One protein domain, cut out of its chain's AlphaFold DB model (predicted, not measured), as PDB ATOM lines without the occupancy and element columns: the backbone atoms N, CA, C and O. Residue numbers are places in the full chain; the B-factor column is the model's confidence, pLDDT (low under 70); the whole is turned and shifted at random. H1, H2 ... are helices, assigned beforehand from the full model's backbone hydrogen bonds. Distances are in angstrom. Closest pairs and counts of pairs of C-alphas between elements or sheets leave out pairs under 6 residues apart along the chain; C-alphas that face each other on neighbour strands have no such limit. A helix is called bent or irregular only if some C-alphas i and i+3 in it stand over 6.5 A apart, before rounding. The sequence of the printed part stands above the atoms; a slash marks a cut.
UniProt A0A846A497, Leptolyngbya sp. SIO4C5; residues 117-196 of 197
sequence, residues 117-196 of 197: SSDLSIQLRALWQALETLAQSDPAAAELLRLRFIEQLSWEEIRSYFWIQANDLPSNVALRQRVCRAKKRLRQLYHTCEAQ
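What this domain is: This is residues 117 to 196 of the 197 residues of a protein of Leptolyngbya sp. SIO4C5 (UniProt A0A846A497). One long helix, H4, makes the long side of this domain, and the three helices before it, H1, H2 and H3, form a zigzag over one side of H4. H3 packs on the first residues of H4, H2 crosses its middle about at right angles, and H1 crosses its last part at a slant. The printed part has 80 residues, with four named helices in the order H1, H2, H3, H4 and no named strand; the class is all helix. The whole is elongated, spanning 42 by 23 by 19 A, and only just compact, close to loose, with a radius of gyration of the C-alphas of 13.9 A.

Where its parts are: H4, the longest helix, has residues 172 to 194 and measures 32.4 A from C-alpha 172 at (-24.487, 21.647, 7.354) to C-alpha 194 at (-13.125, -8.602, 9.294). H2, residues 139 to 150, is 15.2 A long. H3, residues 155 to 166, is 15.8 A long. H1, residues 117 to 137, is 30.2 A long and begins with C-alpha 117 at (-24.828, -14.369, 19.613). No helix is bent or irregular.

How they stand to each other: H2 and H4 are the hubs, touching three helices each. H2 touches H4 about perpendicular, at 83 degrees, with residues 141 to 145 alone; the closest C-alphas are those of Ala 141 and Ala 182, 5.4 A apart. H1 touches residues 185 to 194 of H4 at a steep tilt of 57 degrees, opposite ways, with the C-alphas of Ala 130 and Tyr 190 closest at 5.0 A. H3 touches H4 with residues 155 to 159 alone, about perpendicular at 85 degrees; the closest C-alphas, of Trp 155 and Asn 172, are 6.1 A apart. The helix packing is mostly crossed, with no touching pair at a shallow tilt. H1 and H2 form a helical hairpin, at a steep tilt of 41 degrees, with the C-alphas of Ala 135 and Ala 142 closest at 5.0 A. H2 and H3 form another, at a tilt of 36 degrees, only just steep, with the C-alphas of Leu 147 and Ile 158 closest at 6.9 A. H1 and H3 are apart. In H1, H2, H3 and H4 every O i to N i+4 pair is within hydrogen-bond range.

The domain as a whole: The two C-alphas farthest apart, of Ser 118 and Asn 167, are separated by 44.2 A. The printed part runs from 117 to 196 without a cut. The links H1 to H2, H2 to H3 and H3 to H4 are tight. The mean pLDDT of the printed part is 81.0; residues 117 to 121 and 195 to 196 are under 70.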
ATOM      1  N   SER A 117     -25.778 -15.205  18.866       49.09
ATOM      2  CA  SER A 117     -24.828 -14.369  19.613       49.09
ATOM      3  C   SER A 117     -23.373 -14.407  19.112       49.09
ATOM      4  O   SER A 117     -22.648 -13.418  19.260       49.09
ATOM      5  N   SER A 118     -22.921 -15.511  18.501       52.69
ATOM      6  CA  SER A 118     -21.500 -15.659  18.140       52.69
ATOM      7  C   SER A 118     -21.095 -14.787  16.946       52.69
ATOM      8  O   SER A 118     -20.091 -14.080  17.035       52.69
ATOM      9  N   ASP A 119     -21.907 -14.737  15.888       61.84
ATOM     10  CA  ASP A 119     -21.624 -13.950  14.679       61.84
ATOM     11  C   ASP A 119     -21.743 -12.443  14.957       61.84
ATOM     12  O   ASP A 119     -20.846 -11.658  14.643       61.84
ATOM     13  N   LEU A 120     -22.781 -12.032  15.695       66.81
ATOM     14  CA  LEU A 120     -22.944 -10.635  16.098       66.81
ATOM     15  C   LEU A 120     -21.787 -10.147  16.984       66.81
ATOM     16  O   LEU A 120     -21.341  -9.010  16.838       66.81
ATOM     17  N   SER A 121     -21.267 -10.995  17.879       68.38
ATOM     18  CA  SER A 121     -20.126 -10.638  18.732       68.38
ATOM     19  C   SER A 121     -18.833 -10.416  17.935       68.38
ATOM     20  O   SER A 121     -18.069  -9.495  18.242       68.38
ATOM     21  N   ILE A 122     -18.615 -11.204  16.876       71.62
ATOM     22  CA  ILE A 122     -17.467 -11.079  15.969       71.62
ATOM     23  C   ILE A 122     -17.596  -9.794  15.145       71.62
ATOM     24  O   ILE A 122     -16.661  -8.990  15.111       71.62
ATOM     25  N   GLN A 123     -18.775  -9.535  14.574       72.69
ATOM     26  CA  GLN A 123     -19.055  -8.311  13.815       72.69
ATOM     27  C   GLN A 123     -18.931  -7.052  14.687       72.69
ATOM     28  O   GLN A 123     -18.341  -6.052  14.269       72.69
ATOM     29  N   LEU A 124     -19.427  -7.097  15.929       75.56
ATOM     30  CA  LEU A 124     -19.268  -6.006  16.892       75.56
ATOM     31  C   LEU A 124     -17.797  -5.760  17.215       75.56
ATOM     32  O   LEU A 124     -17.369  -4.606  17.226       75.56
ATOM     33  N   ARG A 125     -17.004  -6.814  17.436       76.88
ATOM     34  CA  ARG A 125     -15.564  -6.682  17.698       76.88
ATOM     35  C   ARG A 125     -14.829  -6.052  16.512       76.88
ATOM     36  O   ARG A 125     -14.062  -5.113  16.720       76.88
ATOM     37  N   ALA A 126     -15.099  -6.504  15.288       75.12
ATOM     38  CA  ALA A 126     -14.515  -5.927  14.075       75.12
ATOM     39  C   ALA A 126     -14.914  -4.450  13.892       75.12
ATOM     40  O   ALA A 126     -14.089  -3.612  13.521       75.12
ATOM     41  N   LEU A 127     -16.163  -4.094  14.212       82.69
ATOM     42  CA  LEU A 127     -16.635  -2.709  14.184       82.69
ATOM     43  C   LEU A 127     -15.935  -1.829  15.225       82.69
ATOM     44  O   LEU A 127     -15.541  -0.708  14.897       82.69
ATOM     45  N   TRP A 128     -15.760  -2.326  16.449       81.69
ATOM     46  CA  TRP A 128     -15.027  -1.624  17.502       81.69
ATOM     47  C   TRP A 128     -13.572  -1.366  17.103       81.69
ATOM     48  O   TRP A 128     -13.118  -0.226  17.177       81.69
ATOM     49  N   GLN A 129     -12.876  -2.373  16.570       82.31
ATOM     50  CA  GLN A 129     -11.504  -2.218  16.070       82.31
ATOM     51  C   GLN A 129     -11.413  -1.210  14.916       82.31
ATOM     52  O   GLN A 129     -10.503  -0.377  14.869       82.31
ATOM     53  N   ALA A 130     -12.380  -1.232  13.996       84.94
ATOM     54  CA  ALA A 130     -12.439  -0.273  12.900       84.94
ATOM     55  C   ALA A 130     -12.685   1.163  13.396       84.94
ATOM     56  O   ALA A 130     -12.116   2.109  12.845       84.94
ATOM     57  N   LEU A 131     -13.505   1.338  14.438       84.81
ATOM     58  CA  LEU A 131     -13.733   2.632  15.084       84.81
ATOM     59  C   LEU A 131     -12.484   3.138  15.809       84.81
ATOM     60  O   LEU A 131     -12.148   4.310  15.653       84.81
ATOM     61  N   GLU A 132     -11.770   2.281  16.539       85.88
ATOM     62  CA  GLU A 132     -10.502   2.643  17.187       85.88
ATOM     63  C   GLU A 132      -9.441   3.047  16.161       85.88
ATOM     64  O   GLU A 132      -8.808   4.095  16.288       85.88
ATOM     65  N   THR A 133      -9.307   2.274  15.083       86.75
ATOM     66  CA  THR A 133      -8.372   2.581  13.991       86.75
ATOM     67  C   THR A 133      -8.733   3.905  13.307       86.75
ATOM     68  O   THR A 133      -7.860   4.705  12.948       86.75
ATOM     69  N   LEU A 134     -10.030   4.186  13.147       88.94
ATOM     70  CA  LEU A 134     -10.492   5.473  12.631       88.94
ATOM     71  C   LEU A 134     -10.175   6.611  13.606       88.94
ATOM     72  O   LEU A 134      -9.733   7.663  13.162       88.94
ATOM     73  N   ALA A 135     -10.362   6.410  14.909       88.00
ATOM     74  CA  ALA A 135     -10.055   7.412  15.926       88.00
ATOM     75  C   ALA A 135      -8.559   7.751  15.981       88.00
ATOM     76  O   ALA A 135      -8.203   8.913  16.166       88.00
ATOM     77  N   GLN A 136      -7.684   6.767  15.757       86.56
ATOM     78  CA  GLN A 136      -6.235   6.973  15.691       86.56
ATOM     79  C   GLN A 136      -5.797   7.709  14.416       86.56
ATOM     80  O   GLN A 136      -4.890   8.535  14.461       86.56
ATOM     81  N   SER A 137      -6.430   7.418  13.275       88.81
ATOM     82  CA  SER A 137      -6.036   7.984  11.974       88.81
ATOM     83  C   SER A 137      -6.705   9.322  11.637       88.81
ATOM     84  O   SER A 137      -6.086  10.178  11.008       88.81
ATOM     85  N   ASP A 138      -7.966   9.514  12.028       89.31
ATOM     86  CA  ASP A 138      -8.774  10.709  11.771       89.31
ATOM     87  C   ASP A 138      -9.719  10.962  12.968       89.31
ATOM     88  O   ASP A 138     -10.922  10.664  12.906       89.31
ATOM     89  N   PRO A 139      -9.194  11.515  14.080       86.94
ATOM     90  CA  PRO A 139      -9.964  11.716  15.309       86.94
ATOM     91  C   PRO A 139     -11.171  12.633  15.091       86.94
ATOM     92  O   PRO A 139     -12.232  12.420  15.671       86.94
ATOM     93  N   ALA A 140     -11.057  13.613  14.189       86.44
ATOM     94  CA  ALA A 140     -12.158  14.511  13.855       86.44
ATOM     95  C   ALA A 140     -13.306  13.787  13.129       86.44
ATOM     96  O   ALA A 140     -14.475  14.140  13.307       86.44
ATOM     97  N   ALA A 141     -13.003  12.790  12.291       87.62
ATOM     98  CA  ALA A 141     -14.019  11.962  11.650       87.62
ATOM     99  C   ALA A 141     -14.683  10.994  12.634       87.62
ATOM    100  O   ALA A 141     -15.906  10.841  12.583       87.62
ATOM    101  N   ALA A 142     -13.907  10.366  13.521       87.25
ATOM    102  CA  ALA A 142     -14.438   9.483  14.557       87.25
ATOM    103  C   ALA A 142     -15.370  10.240  15.513       87.25
ATOM    104  O   ALA A 142     -16.502   9.810  15.737       87.25
ATOM    105  N   GLU A 143     -14.950  11.422  15.970       88.94
ATOM    106  CA  GLU A 143     -15.758  12.283  16.832       88.94
ATOM    107  C   GLU A 143     -17.062  12.697  16.144       88.94
ATOM    108  O   GLU A 143     -18.147  12.569  16.703       88.94
ATOM    109  N   LEU A 144     -17.002  13.084  14.868       89.38
ATOM    110  CA  LEU A 144     -18.203  13.434  14.114       89.38
ATOM    111  C   LEU A 144     -19.184  12.253  13.972       89.38
ATOM    112  O   LEU A 144     -20.401  12.461  13.985       89.38
ATOM    113  N   LEU A 145     -18.688  11.019  13.832       86.88
ATOM    114  CA  LEU A 145     -19.538   9.826  13.837       86.88
ATOM    115  C   LEU A 145     -20.144   9.575  15.222       86.88
ATOM    116  O   LEU A 145     -21.337   9.277  15.298       86.88
ATOM    117  N   ARG A 146     -19.363   9.751  16.293       86.88
ATOM    118  CA  ARG A 146     -19.809   9.638  17.688       86.88
ATOM    119  C   ARG A 146     -20.948  10.616  17.978       86.88
ATOM    120  O   ARG A 146     -22.052  10.180  18.295       86.88
ATOM    121  N   LEU A 147     -20.736  11.911  17.740       86.25
ATOM    122  CA  LEU A 147     -21.743  12.962  17.932       86.25
ATOM    123  C   LEU A 147     -23.022  12.680  17.129       86.25
ATOM    124  O   LEU A 147     -24.140  12.861  17.607       86.25
ATOM    125  N   ARG A 148     -22.876  12.216  15.881       88.12
ATOM    126  CA  ARG A 148     -24.020  12.039  14.981       88.12
ATOM    127  C   ARG A 148     -24.821  10.765  15.236       88.12
ATOM    128  O   ARG A 148     -26.036  10.786  15.035       88.12
ATOM    129  N   PHE A 149     -24.161   9.657  15.564       79.12
ATOM    130  CA  PHE A 149     -24.791   8.334  15.618       79.12
ATOM    131  C   PHE A 149     -24.903   7.769  17.033       79.12
ATOM    132  O   PHE A 149     -25.875   7.066  17.291       79.12
ATOM    133  N   ILE A 150     -23.970   8.097  17.930       75.94
ATOM    134  CA  ILE A 150     -23.996   7.648  19.329       75.94
ATOM    135  C   ILE A 150     -24.754   8.671  20.174       75.94
ATOM    136  O   ILE A 150     -25.781   8.342  20.753       75.94
ATOM    137  N   GLU A 151     -24.329   9.936  20.154       73.19
ATOM    138  CA  GLU A 151     -25.026  11.016  20.877       73.19
ATOM    139  C   GLU A 151     -26.272  11.533  20.142       73.19
ATOM    140  O   GLU A 151     -27.074  12.281  20.694       73.19
ATOM    141  N   GLN A 152     -26.453  11.122  18.883       77.06
ATOM    142  CA  GLN A 152     -27.617  11.427  18.044       77.06
ATOM    143  C   GLN A 152     -27.916  12.921  17.841       77.06
ATOM    144  O   GLN A 152     -29.031  13.274  17.443       77.06
ATOM    145  N   LEU A 153     -26.919  13.792  18.011       80.88
ATOM    146  CA  LEU A 153     -27.070  15.232  17.844       80.88
ATOM    147  C   LEU A 153     -27.533  15.595  16.423       80.88
ATOM    148  O   LEU A 153     -27.177  14.959  15.415       80.88
ATOM    149  N   SER A 154     -28.355  16.637  16.333       82.56
ATOM    150  CA  SER A 154     -28.744  17.275  15.080       82.56
ATOM    151  C   SER A 154     -27.560  18.008  14.446       82.56
ATOM    152  O   SER A 154     -26.552  18.294  15.085       82.56
ATOM    153  N   TRP A 155     -27.668  18.349  13.160       85.38
ATOM    154  CA  TRP A 155     -26.599  19.093  12.483       85.38
ATOM    155  C   TRP A 155     -26.351  20.469  13.097       85.38
ATOM    156  O   TRP A 155     -25.216  20.926  13.090       85.38
ATOM    157  N   GLU A 156     -27.392  21.105  13.631       83.56
ATOM    158  CA  GLU A 156     -27.285  22.407  14.289       83.56
ATOM    159  C   GLU A 156     -26.566  22.283  15.632       83.56
ATOM    160  O   GLU A 156     -25.643  23.049  15.893       83.56
ATOM    161  N   GLU A 157     -26.899  21.265  16.429       81.38
ATOM    162  CA  GLU A 157     -26.215  20.967  17.696       81.38
ATOM    163  C   GLU A 157     -24.748  20.588  17.472       81.38
ATOM    164  O   GLU A 157     -23.870  21.117  18.146       81.38
ATOM    165  N   ILE A 158     -24.459  19.757  16.464       86.94
ATOM    166  CA  ILE A 158     -23.083  19.418  16.070       86.94
ATOM    167  C   ILE A 158     -22.319  20.680  15.656       86.94
ATOM    168  O   ILE A 158     -21.156  20.851  16.009       86.94
ATOM    169  N   ARG A 159     -22.955  21.592  14.916       86.81
ATOM    170  CA  ARG A 159     -22.315  22.841  14.493       86.81
ATOM    171  C   ARG A 159     -21.990  23.742  15.683       86.81
ATOM    172  O   ARG A 159     -20.899  24.299  15.733       86.81
ATOM    173  N   SER A 160     -22.910  23.850  16.638       83.81
ATOM    174  CA  SER A 160     -22.690  24.570  17.895       83.81
ATOM    175  C   SER A 160     -21.577  23.931  18.727       83.81
ATOM    176  O   SER A 160     -20.760  24.644  19.299       83.81
ATOM    177  N   TYR A 161     -21.486  22.601  18.738       85.75
ATOM    178  CA  TYR A 161     -20.410  21.870  19.405       85.75
ATOM    179  C   TYR A 161     -19.030  22.198  18.807       85.75
ATOM    180  O   TYR A 161     -18.120  22.588  19.536       85.75
ATOM    181  N   PHE A 162     -18.886  22.146  17.475       84.12
ATOM    182  CA  PHE A 162     -17.628  22.511  16.802       84.12
ATOM    183  C   PHE A 162     -17.262  23.992  16.964       84.12
ATOM    184  O   PHE A 162     -16.079  24.319  17.067       84.12
ATOM    185  N   TRP A 163     -18.261  24.872  17.053       82.31
ATOM    186  CA  TRP A 163     -18.041  26.284  17.356       82.31
ATOM    187  C   TRP A 163     -17.426  26.477  18.746       82.31
ATOM    188  O   TRP A 163     -16.429  27.178  18.885       82.31
ATOM    189  N   ILE A 164     -17.980  25.814  19.763       79.38
ATOM    190  CA  ILE A 164     -17.512  25.930  21.152       79.38
ATOM    191  C   ILE A 164     -16.119  25.310  21.327       79.38
ATOM    192  O   ILE A 164     -15.295  25.854  22.058       79.38
ATOM    193  N   GLN A 165     -15.846  24.182  20.669       78.44
ATOM    194  CA  GLN A 165     -14.626  23.411  20.906       78.44
ATOM    195  C   GLN A 165     -13.442  23.831  20.021       78.44
ATOM    196  O   GLN A 165     -12.302  23.828  20.482       78.44
ATOM    197  N   ALA A 166     -13.692  24.161  18.752       73.19
ATOM    198  CA  ALA A 166     -12.647  24.372  17.746       73.19
ATOM    199  C   ALA A 166     -12.715  25.752  17.070       73.19
ATOM    200  O   ALA A 166     -11.895  26.035  16.198       73.19
ATOM    201  N   ASN A 167     -13.685  26.596  17.450       77.06
ATOM    202  CA  ASN A 167     -13.980  27.876  16.799       77.06
ATOM    203  C   ASN A 167     -14.177  27.746  15.272       77.06
ATOM    204  O   ASN A 167     -13.923  28.679  14.511       77.06
ATOM    205  N   ASP A 168     -14.612  26.564  14.823       74.31
ATOM    206  CA  ASP A 168     -14.895  26.244  13.426       74.31
ATOM    207  C   ASP A 168     -16.414  26.183  13.236       74.31
ATOM    208  O   ASP A 168     -17.132  25.564  14.024       74.31
ATOM    209  N   LEU A 169     -16.917  26.826  12.180       77.88
ATOM    210  CA  LEU A 169     -18.346  26.881  11.865       77.88
ATOM    211  C   LEU A 169     -18.631  26.228  10.503       77.88
ATOM    212  O   LEU A 169     -19.039  26.903   9.549       77.88
ATOM    213  N   PRO A 170     -18.442  24.904  10.378       79.94
ATOM    214  CA  PRO A 170     -18.655  24.209   9.120       79.94
ATOM    215  C   PRO A 170     -20.136  24.241   8.727       79.94
ATOM    216  O   PRO A 170     -21.030  24.067   9.552       79.94
ATOM    217  N   SER A 171     -20.423  24.416   7.436       85.75
ATOM    218  CA  SER A 171     -21.806  24.375   6.949       85.75
ATOM    219  C   SER A 171     -22.434  22.987   7.146       85.75
ATOM    220  O   SER A 171     -21.751  21.960   7.112       85.75
ATOM    221  N   ASN A 172     -23.765  22.924   7.256       81.88
ATOM    222  CA  ASN A 172     -24.487  21.647   7.354       81.88
ATOM    223  C   ASN A 172     -24.187  20.711   6.167       81.88
ATOM    224  O   ASN A 172     -24.179  19.489   6.318       81.88
ATOM    225  N   VAL A 173     -23.920  21.268   4.981       82.94
ATOM    226  CA  VAL A 173     -23.522  20.500   3.790       82.94
ATOM    227  C   VAL A 173     -22.126  19.904   3.974       82.94
ATOM    228  O   VAL A 173     -21.930  18.719   3.698       82.94
ATOM    229  N   ALA A 174     -21.178  20.686   4.496       84.94
ATOM    230  CA  ALA A 174     -19.828  20.219   4.787       84.94
ATOM    231  C   ALA A 174     -19.829  19.110   5.852       84.94
ATOM    232  O   ALA A 174     -19.198  18.075   5.650       84.94
ATOM    233  N   LEU A 175     -20.600  19.263   6.936       85.94
ATOM    234  CA  LEU A 175     -20.756  18.234   7.974       85.94
ATOM    235  C   LEU A 175     -21.304  16.917   7.404       85.94
ATOM    236  O   LEU A 175     -20.769  15.842   7.680       85.94
ATOM    237  N   ARG A 176     -22.320  16.988   6.535       82.94
ATOM    238  CA  ARG A 176     -22.869  15.806   5.853       82.94
ATOM    239  C   ARG A 176     -21.833  15.123   4.966       82.94
ATOM    240  O   ARG A 176     -21.701  13.902   5.022       82.94
ATOM    241  N   GLN A 177     -21.076  15.889   4.180       85.62
ATOM    242  CA  GLN A 177     -20.008  15.336   3.343       85.62
ATOM    243  C   GLN A 177     -18.892  14.703   4.182       85.62
ATOM    244  O   GLN A 177     -18.421  13.619   3.835       85.62
ATOM    245  N   ARG A 178     -18.501  15.334   5.298       86.88
ATOM    246  CA  ARG A 178     -17.523  14.783   6.248       86.88
ATOM    247  C   ARG A 178     -18.011  13.455   6.822       86.88
ATOM    248  O   ARG A 178     -17.266  12.484   6.762       86.88
ATOM    249  N   VAL A 179     -19.277  13.361   7.240       87.94
ATOM    250  CA  VAL A 179     -19.876  12.087   7.675       87.94
ATOM    251  C   VAL A 179     -19.880  11.047   6.556       87.94
ATOM    252  O   VAL A 179     -19.505   9.904   6.797       87.94
ATOM    253  N   CYS A 180     -20.257  11.399   5.325       85.50
ATOM    254  CA  CYS A 180     -20.219  10.453   4.204       85.50
ATOM    255  C   CYS A 180     -18.812   9.879   3.979       85.50
ATOM    256  O   CYS A 180     -18.662   8.668   3.804       85.50
ATOM    257  N   ARG A 181     -17.780  10.731   4.020       84.12
ATOM    258  CA  ARG A 181     -16.376  10.312   3.890       84.12
ATOM    259  C   ARG A 181     -15.935   9.453   5.077       84.12
ATOM    260  O   ARG A 181     -15.339   8.401   4.857       84.12
ATOM    261  N   ALA A 182     -16.295   9.846   6.297       86.81
ATOM    262  CA  ALA A 182     -16.007   9.101   7.521       86.81
ATOM    263  C   ALA A 182     -16.630   7.697   7.493       86.81
ATOM    264  O   ALA A 182     -15.939   6.714   7.734       86.81
ATOM    265  N   LYS A 183     -17.901   7.568   7.087       85.25
ATOM    266  CA  LYS A 183     -18.569   6.261   6.939       85.25
ATOM    267  C   LYS A 183     -17.924   5.395   5.860       85.25
ATOM    268  O   LYS A 183     -17.829   4.183   6.035       85.25
ATOM    269  N   LYS A 184     -17.489   5.995   4.744       84.06
ATOM    270  CA  LYS A 184     -16.781   5.264   3.682       84.06
ATOM    271  C   LYS A 184     -15.461   4.690   4.203       84.06
ATOM    272  O   LYS A 184     -15.186   3.523   3.950       84.06
ATOM    273  N   ARG A 185     -14.696   5.485   4.955       84.25
ATOM    274  CA  ARG A 185     -13.454   5.044   5.604       84.25
ATOM    275  C   ARG A 185     -13.705   3.967   6.650       84.25
ATOM    276  O   ARG A 185     -13.065   2.929   6.591       84.25
ATOM    277  N   LEU A 186     -14.685   4.167   7.533       86.00
ATOM    278  CA  LEU A 186     -15.045   3.176   8.546       86.00
ATOM    279  C   LEU A 186     -15.385   1.823   7.912       86.00
ATOM    280  O   LEU A 186     -14.933   0.798   8.395       86.00
ATOM    281  N   ARG A 187     -16.119   1.815   6.793       85.25
ATOM    282  CA  ARG A 187     -16.427   0.580   6.059       85.25
ATOM    283  C   ARG A 187     -15.176  -0.102   5.492       85.25
ATOM    284  O   ARG A 187     -15.093  -1.320   5.515       85.25
ATOM    285  N   GLN A 188     -14.219   0.667   4.975       87.06
ATOM    286  CA  GLN A 188     -12.953   0.117   4.475       87.06
ATOM    287  C   GLN A 188     -12.135  -0.515   5.607       87.06
ATOM    288  O   GLN A 188     -11.618  -1.617   5.442       87.06
ATOM    289  N   LEU A 189     -12.070   0.158   6.760       85.56
ATOM    290  CA  LEU A 189     -11.397  -0.352   7.954       85.56
ATOM    291  C   LEU A 189     -12.096  -1.607   8.480       85.56
ATOM    292  O   LEU A 189     -11.434  -2.608   8.711       85.56
ATOM    293  N   TYR A 190     -13.429  -1.588   8.548       83.19
ATOM    294  CA  TYR A 190     -14.237  -2.737   8.952       83.19
ATOM    295  C   TYR A 190     -13.927  -3.983   8.119       83.19
ATOM    296  O   TYR A 190     -13.586  -5.007   8.691       83.19
ATOM    297  N   HIS A 191     -13.942  -3.891   6.785       82.81
ATOM    298  CA  HIS A 191     -13.622  -5.047   5.936       82.81
ATOM    299  C   HIS A 191     -12.159  -5.499   6.044       82.81
ATOM    300  O   HIS A 191     -11.858  -6.660   5.791       82.81
ATOM    301  N   THR A 192     -11.245  -4.599   6.414       81.56
ATOM    302  CA  THR A 192      -9.848  -4.975   6.679       81.56
ATOM    303  C   THR A 192      -9.737  -5.764   7.985       81.56
ATOM    304  O   THR A 192      -9.046  -6.774   8.020       81.56
ATOM    305  N   CYS A 193     -10.438  -5.330   9.037       73.81
ATOM    306  CA  CYS A 193     -10.465  -6.004  10.336       73.81
ATOM    307  C   CYS A 193     -11.234  -7.333  10.286       73.81
ATOM    308  O   CYS A 193     -10.800  -8.312  10.877       73.81
ATOM    309  N   GLU A 194     -12.338  -7.388   9.538       71.06
ATOM    310  CA  GLU A 194     -13.125  -8.602   9.294       71.06
ATOM    311  C   GLU A 194     -12.303  -9.681   8.574       71.06
ATOM    312  O   GLU A 194     -12.429 -10.854   8.887       71.06
ATOM    313  N   ALA A 195     -11.401  -9.298   7.664       65.56
ATOM    314  CA  ALA A 195     -10.503 -10.237   6.988       65.56
ATOM    315  C   ALA A 195      -9.354 -10.768   7.875       65.56
ATOM    316  O   ALA A 195      -8.613 -11.651   7.445       65.56
ATOM    317  N   GLN A 196      -9.160 -10.199   9.069       54.88
ATOM    318  CA  GLN A 196      -8.108 -10.569  10.024       54.88
ATOM    319  C   GLN A 196      -8.643 -11.331  11.251       54.88
ATOM    320  O   GLN A 196      -7.831 -11.815  12.043       54.88
TER     321      GLN A 196